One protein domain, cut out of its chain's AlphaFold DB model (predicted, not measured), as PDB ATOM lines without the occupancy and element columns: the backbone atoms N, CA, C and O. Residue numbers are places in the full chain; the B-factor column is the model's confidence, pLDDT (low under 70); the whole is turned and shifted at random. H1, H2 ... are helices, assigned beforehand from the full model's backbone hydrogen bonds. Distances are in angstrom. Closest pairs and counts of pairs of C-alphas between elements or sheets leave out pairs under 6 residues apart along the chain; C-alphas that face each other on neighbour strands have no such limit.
ATOM      1  N   SER A 195      13.464   9.159  17.650       84.94
ATOM      2  CA  SER A 195      12.848   8.018  18.322       84.94
ATOM      3  C   SER A 195      13.482   7.750  19.687       84.94
ATOM      4  O   SER A 195      14.695   7.858  19.868       84.94
ATOM      5  N   GLU A 196      12.659   7.297  20.633       81.81
ATOM      6  CA  GLU A 196      13.083   6.941  21.994       81.81
ATOM      7  C   GLU A 196      14.200   5.876  22.002       81.81
ATOM      8  O   GLU A 196      15.071   5.876  22.870       81.81
ATOM      9  N   ALA A 197      14.240   5.004  20.988       81.19
ATOM     10  CA  ALA A 197      15.274   3.986  20.838       81.19
ATOM     11  C   ALA A 197      16.681   4.589  20.648       81.19
ATOM     12  O   ALA A 197      17.643   4.095  21.237       81.19
ATOM     13  N   VAL A 198      16.810   5.676  19.883       82.06
ATOM     14  CA  VAL A 198      18.105   6.340  19.646       82.06
ATOM     15  C   VAL A 198      18.584   7.069  20.904       82.06
ATOM     16  O   VAL A 198      19.764   6.989  21.245       82.06
ATOM     17  N   ASP A 199      17.669   7.662  21.671       80.69
ATOM     18  CA  ASP A 199      17.993   8.267  22.968       80.69
ATOM     19  C   ASP A 199      18.453   7.226  23.995       80.69
ATOM     20  O   ASP A 199      19.379   7.466  24.776       80.69
ATOM     21  N   THR A 200      17.822   6.046  24.015       85.75
ATOM     22  CA  THR A 200      18.294   4.944  24.866       85.75
ATOM     23  C   THR A 200      19.678   4.470  24.437       85.75
ATOM     24  O   THR A 200      20.529   4.238  25.297       85.75
ATOM     25  N   LEU A 201      19.944   4.409  23.130       85.12
ATOM     26  CA  LEU A 201      21.244   4.023  22.598       85.12
ATOM     27  C   LEU A 201      22.334   5.024  23.009       85.12
ATOM     28  O   LEU A 201      23.358   4.603  23.544       85.12
ATOM     29  N   ASP A 202      22.098   6.330  22.878       82.81
ATOM     30  CA  ASP A 202      23.054   7.371  23.282       82.81
ATOM     31  C   ASP A 202      23.379   7.300  24.789       82.81
ATOM     32  O   ASP A 202      24.544   7.312  25.208       82.81
ATOM     33  N   LYS A 203      22.357   7.079  25.627       86.25
ATOM     34  CA  LYS A 203      22.528   6.846  27.074       86.25
ATOM     35  C   LYS A 203      23.345   5.584  27.367       86.25
ATOM     36  O   LYS A 203      24.189   5.587  28.267       86.25
ATOM     37  N   THR A 204      23.131   4.495  26.629       84.88
ATOM     38  CA  THR A 204      23.920   3.266  26.817       84.88
ATOM     39  C   THR A 204      25.367   3.432  26.361       84.88
ATOM     40  O   THR A 204      26.266   3.000  27.082       84.88
ATOM     41  N   CYS A 205      25.616   4.121  25.244       80.19
ATOM     42  CA  CYS A 205      26.954   4.408  24.729       80.19
ATOM     43  C   CYS A 205      27.754   5.300  25.688       80.19
ATOM     44  O   CYS A 205      28.901   4.990  26.006       80.19
ATOM     45  N   THR A 206      27.144   6.355  26.234       82.62
ATOM     46  CA  THR A 206      27.777   7.226  27.244       82.62
ATOM     47  C   THR A 206      28.050   6.484  28.558       82.62
ATOM     48  O   THR A 206      29.137   6.586  29.135       82.62
ATOM     49  N   THR A 207      27.108   5.653  29.012       86.00
ATOM     50  CA  THR A 207      27.292   4.793  30.194       86.00
ATOM     51  C   THR A 207      28.395   3.754  29.978       86.00
ATOM     52  O   THR A 207      29.177   3.462  30.885       86.00
ATOM     53  N   TYR A 208      28.490   3.184  28.779       83.94
ATOM     54  CA  TYR A 208      29.554   2.256  28.421       83.94
ATOM     55  C   TYR A 208      30.912   2.967  28.382       83.94
ATOM     56  O   TYR A 208      31.853   2.510  29.031       83.94
ATOM     57  N   ALA A 209      31.001   4.126  27.726       79.81
ATOM     58  CA  ALA A 209      32.223   4.922  27.627       79.81
ATOM     59  C   ALA A 209      32.775   5.325  29.006       79.81
ATOM     60  O   ALA A 209      33.971   5.186  29.264       79.81
ATOM     61  N   THR A 210      31.909   5.750  29.929       83.75
ATOM     62  CA  THR A 210      32.312   6.099  31.305       83.75
ATOM     63  C   THR A 210      32.833   4.889  32.083       83.75
ATOM     64  O   THR A 210      33.899   4.967  32.699       83.75
ATOM     65  N   LYS A 211      32.145   3.741  32.014       83.50
ATOM     66  CA  LYS A 211      32.603   2.492  32.648       83.50
ATOM     67  C   LYS A 211      33.923   1.995  32.053       83.50
ATOM     68  O   LYS A 211      34.796   1.543  32.793       83.50
ATOM     69  N   MET A 212      34.099   2.127  30.741       77.06
ATOM     70  CA  MET A 212      35.339   1.771  30.049       77.06
ATOM     71  C   MET A 212      36.500   2.698  30.411       77.06
ATOM     72  O   MET A 212      37.601   2.205  30.635       77.06
ATOM     73  N   ALA A 213      36.277   4.005  30.581       77.69
ATOM     74  CA  ALA A 213      37.311   4.937  31.039       77.69
ATOM     75  C   ALA A 213      37.808   4.616  32.461       77.69
ATOM     76  O   ALA A 213      39.001   4.725  32.750       77.69
ATOM     77  N   VAL A 214      36.912   4.177  33.351       82.62
ATOM     78  CA  VAL A 214      37.276   3.697  34.696       82.62
ATOM     79  C   VAL A 214      38.070   2.388  34.616       82.62
ATOM     80  O   VAL A 214      39.051   2.218  35.338       82.62
ATOM     81  N   PHE A 215      37.686   1.479  33.717       75.50
ATOM     82  CA  PHE A 215      38.361   0.195  33.529       75.50
ATOM     83  C   PHE A 215      39.755   0.336  32.889       75.50
ATOM     84  O   PHE A 215      40.705  -0.302  33.342       75.50
ATOM     85  N   ALA A 216      39.914   1.227  31.907       74.19
ATOM     86  CA  ALA A 216      41.184   1.509  31.234       74.19
ATOM     87  C   ALA A 216      42.253   2.070  32.192       74.19
ATOM     88  O   ALA A 216      43.431   1.748  32.059       74.19
ATOM     89  N   LYS A 217      41.850   2.834  33.222       78.25
ATOM     90  CA  LYS A 217      42.754   3.268  34.306       78.25
ATOM     91  C   LYS A 217      43.289   2.101  35.141       78.25
ATOM     92  O   LYS A 217      44.354   2.220  35.737       78.25
ATOM     93  N   ARG A 218      42.543   0.993  35.212       77.44
ATOM     94  CA  ARG A 218      42.879  -0.192  36.013       77.44
ATOM     95  C   ARG A 218      43.711  -1.214  35.233       77.44
ATOM     96  O   ARG A 218      44.483  -1.943  35.848       77.44
ATOM     97  N   HIS A 219      43.592  -1.246  33.904       74.06
ATOM     98  CA  HIS A 219      44.325  -2.165  33.026       74.06
ATOM     99  C   HIS A 219      44.826  -1.453  31.750       74.06
ATOM    100  O   HIS A 219      44.085  -1.373  30.771       74.06
ATOM    101  N   PRO A 220      46.091  -0.981  31.711       71.00
ATOM    102  CA  PRO A 220      46.614  -0.142  30.622       71.00
ATOM    103  C   PRO A 220      46.908  -0.877  29.297       71.00
ATOM    104  O   PRO A 220      47.322  -0.244  28.333       71.00
ATOM    105  N   GLY A 221      46.711  -2.200  29.228       71.19
ATOM    106  CA  GLY A 221      46.989  -3.014  28.034       71.19
ATOM    107  C   GLY A 221      45.772  -3.346  27.161       71.19
ATOM    108  O   GLY A 221      45.939  -3.980  26.124       71.19
ATOM    109  N   LEU A 222      44.557  -2.959  27.565       63.12
ATOM    110  CA  LEU A 222      43.325  -3.286  26.845       63.12
ATOM    111  C   LEU A 222      42.743  -2.011  26.215       63.12
ATOM    112  O   LEU A 222      42.237  -1.139  26.920       63.12
ATOM    113  N   MET A 223      42.829  -1.890  24.890       60.62
ATOM    114  CA  MET A 223      42.192  -0.802  24.143       60.62
ATOM    115  C   MET A 223      40.705  -1.137  23.938       60.62
ATOM    116  O   MET A 223      40.405  -2.173  23.340       60.62
ATOM    117  N   PRO A 224      39.762  -0.315  24.430       60.44
ATOM    118  CA  PRO A 224      38.343  -0.571  24.233       60.44
ATOM    119  C   PRO A 224      37.919  -0.254  22.788       60.44
ATOM    120  O   PRO A 224      38.468   0.668  22.176       60.44
ATOM    121  N   PRO A 225      36.920  -0.966  22.238       61.91
ATOM    122  CA  PRO A 225      36.315  -0.584  20.970       61.91
ATOM    123  C   PRO A 225      35.593   0.758  21.142       61.91
ATOM    124  O   PRO A 225      34.690   0.894  21.969       61.91
ATOM    125  N   VAL A 226      36.006   1.765  20.374       63.19
ATOM    126  CA  VAL A 226      35.322   3.060  20.329       63.19
ATOM    127  C   VAL A 226      34.046   2.876  19.513       63.19
ATOM    128  O   VAL A 226      34.099   2.478  18.353       63.19
ATOM    129  N   THR A 227      32.885   3.126  20.117       68.88
ATOM    130  CA  THR A 227      31.607   3.080  19.401       68.88
ATOM    131  C   THR A 227      31.441   4.363  18.591       68.88
ATOM    132  O   THR A 227      31.073   5.398  19.143       68.88
ATOM    133  N   THR A 228      31.706   4.302  17.287       76.06
ATOM    134  CA  THR A 228      31.563   5.444  16.362       76.06
ATOM    135  C   THR A 228      30.129   5.641  15.867       76.06
ATOM    136  O   THR A 228      29.785   6.709  15.385       76.06
ATOM    137  N   ILE A 229      29.260   4.652  16.098       80.38
ATOM    138  CA  ILE A 229      27.897   4.549  15.549       80.38
ATOM    139  C   ILE A 229      27.076   5.839  15.714       80.38
ATOM    140  O   ILE A 229      26.410   6.266  14.780       80.38
ATOM    141  N   MET A 230      27.111   6.480  16.888       78.69
ATOM    142  CA  MET A 230      26.318   7.695  17.128       78.69
ATOM    143  C   MET A 230      26.885   8.926  16.409       78.69
ATOM    144  O   MET A 230      26.131   9.813  16.014       78.69
ATOM    145  N   ASN A 231      28.206   8.981  16.239       78.69
ATOM    146  CA  ASN A 231      28.856  10.040  15.478       78.69
ATOM    147  C   ASN A 231      28.601   9.835  13.986       78.69
ATOM    148  O   ASN A 231      28.170  10.779  13.338       78.69
ATOM    149  N   ASP A 232      28.719   8.599  13.494       80.88
ATOM    150  CA  ASP A 232      28.444   8.237  12.101       80.88
ATOM    151  C   ASP A 232      26.989   8.570  11.716       80.88
ATOM    152  O   ASP A 232      26.721   9.084  10.633       80.88
ATOM    153  N   LEU A 233      26.020   8.343  12.611       80.88
ATOM    154  CA  LEU A 233      24.613   8.700  12.369       80.88
ATOM    155  C   LEU A 233      24.371  10.216  12.310       80.88
ATOM    156  O   LEU A 233      23.539  10.680  11.533       80.88
ATOM    157  N   LYS A 234      25.084  11.000  13.125       77.88
ATOM    158  CA  LYS A 234      24.990  12.467  13.096       77.88
ATOM    159  C   LYS A 234      25.703  13.041  11.876       77.88
ATOM    160  O   LYS A 234      25.154  13.933  11.240       77.88
ATOM    161  N   GLU A 235      26.872  12.500  11.542       80.69
ATOM    162  CA  GLU A 235      27.677  12.880  10.382       80.69
ATOM    163  C   GLU A 235      26.923  12.587   9.083       80.69
ATOM    164  O   GLU A 235      26.733  13.487   8.273       80.69
ATOM    165  N   THR A 236      26.352  11.389   8.942       74.88
ATOM    166  CA  THR A 236      25.510  11.048   7.783       74.88
ATOM    167  C   THR A 236      24.268  11.934   7.681       74.88
ATOM    168  O   THR A 236      23.912  12.353   6.584       74.88
ATOM    169  N   TYR A 237      23.616  12.292   8.792       75.81
ATOM    170  CA  TYR A 237      22.507  13.252   8.761       75.81
ATOM    171  C   TYR A 237      22.956  14.635   8.268       75.81
ATOM    172  O   TYR A 237      22.299  15.221   7.407       75.81
ATOM    173  N   THR A 238      24.088  15.145   8.766       74.62
ATOM    174  CA  THR A 238      24.639  16.432   8.318       74.62
ATOM    175  C   THR A 238      25.084  16.392   6.860       74.62
ATOM    176  O   THR A 238      24.727  17.291   6.110       74.62
ATOM    177  N   GLU A 239      25.746  15.322   6.416       73.44
ATOM    178  CA  GLU A 239      26.172  15.137   5.024       73.44
ATOM    179  C   GLU A 239      24.983  15.082   4.063       73.44
ATOM    180  O   GLU A 239      25.044  15.641   2.971       73.44
ATOM    181  N   ILE A 240      23.880  14.434   4.448       66.12
ATOM    182  CA  ILE A 240      22.679  14.348   3.611       66.12
ATOM    183  C   ILE A 240      21.965  15.709   3.546       66.12
ATOM    184  O   ILE A 240      21.496  16.096   2.473       66.12
ATOM    185  N   MET A 241      21.908  16.455   4.654       65.81
ATOM    186  CA  MET A 241      21.356  17.819   4.677       65.81
ATOM    187  C   MET A 241      22.225  18.791   3.869       65.81
ATOM    188  O   MET A 241      21.699  19.595   3.097       65.81
ATOM    189  N   ASP A 242      23.546  18.658   3.966       61.44
ATOM    190  CA  ASP A 242      24.499  19.426   3.176       61.44
ATOM    191  C   ASP A 242      24.457  19.025   1.705       61.44
ATOM    192  O   ASP A 242      24.508  19.910   0.871       61.44
ATOM    193  N   CYS A 243      24.233  17.757   1.346       53.22
ATOM    194  CA  CYS A 243      23.951  17.341  -0.035       53.22
ATOM    195  C   CYS A 243      22.636  17.921  -0.575       53.22
ATOM    196  O   CYS A 243      22.487  18.080  -1.785       53.22
ATOM    197  N   GLY A 244      21.670  18.226   0.295       49.16
ATOM    198  CA  GLY A 244      20.463  18.969  -0.067       49.16
ATOM    199  C   GLY A 244      20.743  20.445  -0.372       49.16
ATOM    200  O   GLY A 244      20.121  21.006  -1.274       49.16
ATOM    201  N   ASN A 245      21.714  21.049   0.325       43.00
ATOM    202  CA  ASN A 245      22.094  22.460   0.188       43.00
ATOM    203  C   ASN A 245      23.218  22.708  -0.844       43.00
ATOM    204  O   ASN A 245      23.195  23.721  -1.539       43.00
ATOM    205  N   SER A 246      24.158  21.777  -1.019       40.91
ATOM    206  CA  SER A 246      25.284  21.815  -1.971       40.91
ATOM    207  C   SER A 246      24.879  21.456  -3.403       40.91
ATOM    208  O   SER A 246      25.668  21.587  -4.338       40.91
ATOM    209  N   VAL A 247      23.598  21.134  -3.626       41.50
ATOM    210  CA  VAL A 247      22.971  21.261  -4.953       41.50
ATOM    211  C   VAL A 247      23.037  22.717  -5.460       41.50
ATOM    212  O   VAL A 247      22.876  22.952  -6.658       41.50
TER     213      VAL A 247
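What this domain is: This is residues 195 to 247 of the 290 residues of an uncharacterized protein of Dendroctonus ponderosae (UniProt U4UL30). A long helix, H1, is followed by a link that folds back and a second helix, H2, that leads away from H1 at a steep slant, so that residues 231 to 247 stick out as a free arm. The printed part has 53 residues with two named helices, H1 then H2, and no named strand; the class is all helix. It is extended, with a radius of gyration of the C-alphas of 15.5 A, and flat, spanning 50 by 26 by 10 A.

How they stand to each other: H1, residues 196 to 218, and H2, residues 229 to 245, are close but not clearly touching; their closest C-alphas, of Asp 202 and Met 230, are 7.0 A apart. They run opposite ways at a steep tilt of 49 degrees. Every O i to N i+4 pair is within hydrogen-bond range in H2, and 18 of 19 in H1.

Where its parts are: H1 measures 33.7 A from C-alpha 196 at (13.083, 6.941, 21.994) to C-alpha 218. H2 measures 24.3 A and ends at C-alpha 245, (22.094, 22.460, 0.188).

The domain as a whole: The C-alphas farthest apart, of Arg 218 and Val 247, are 50.3 A apart. The printed part has no cut, and the link from H1 to H2 is short, with 10 residues. The model's pLDDT is under 70 at residues 222 to 227 and 240 to 247.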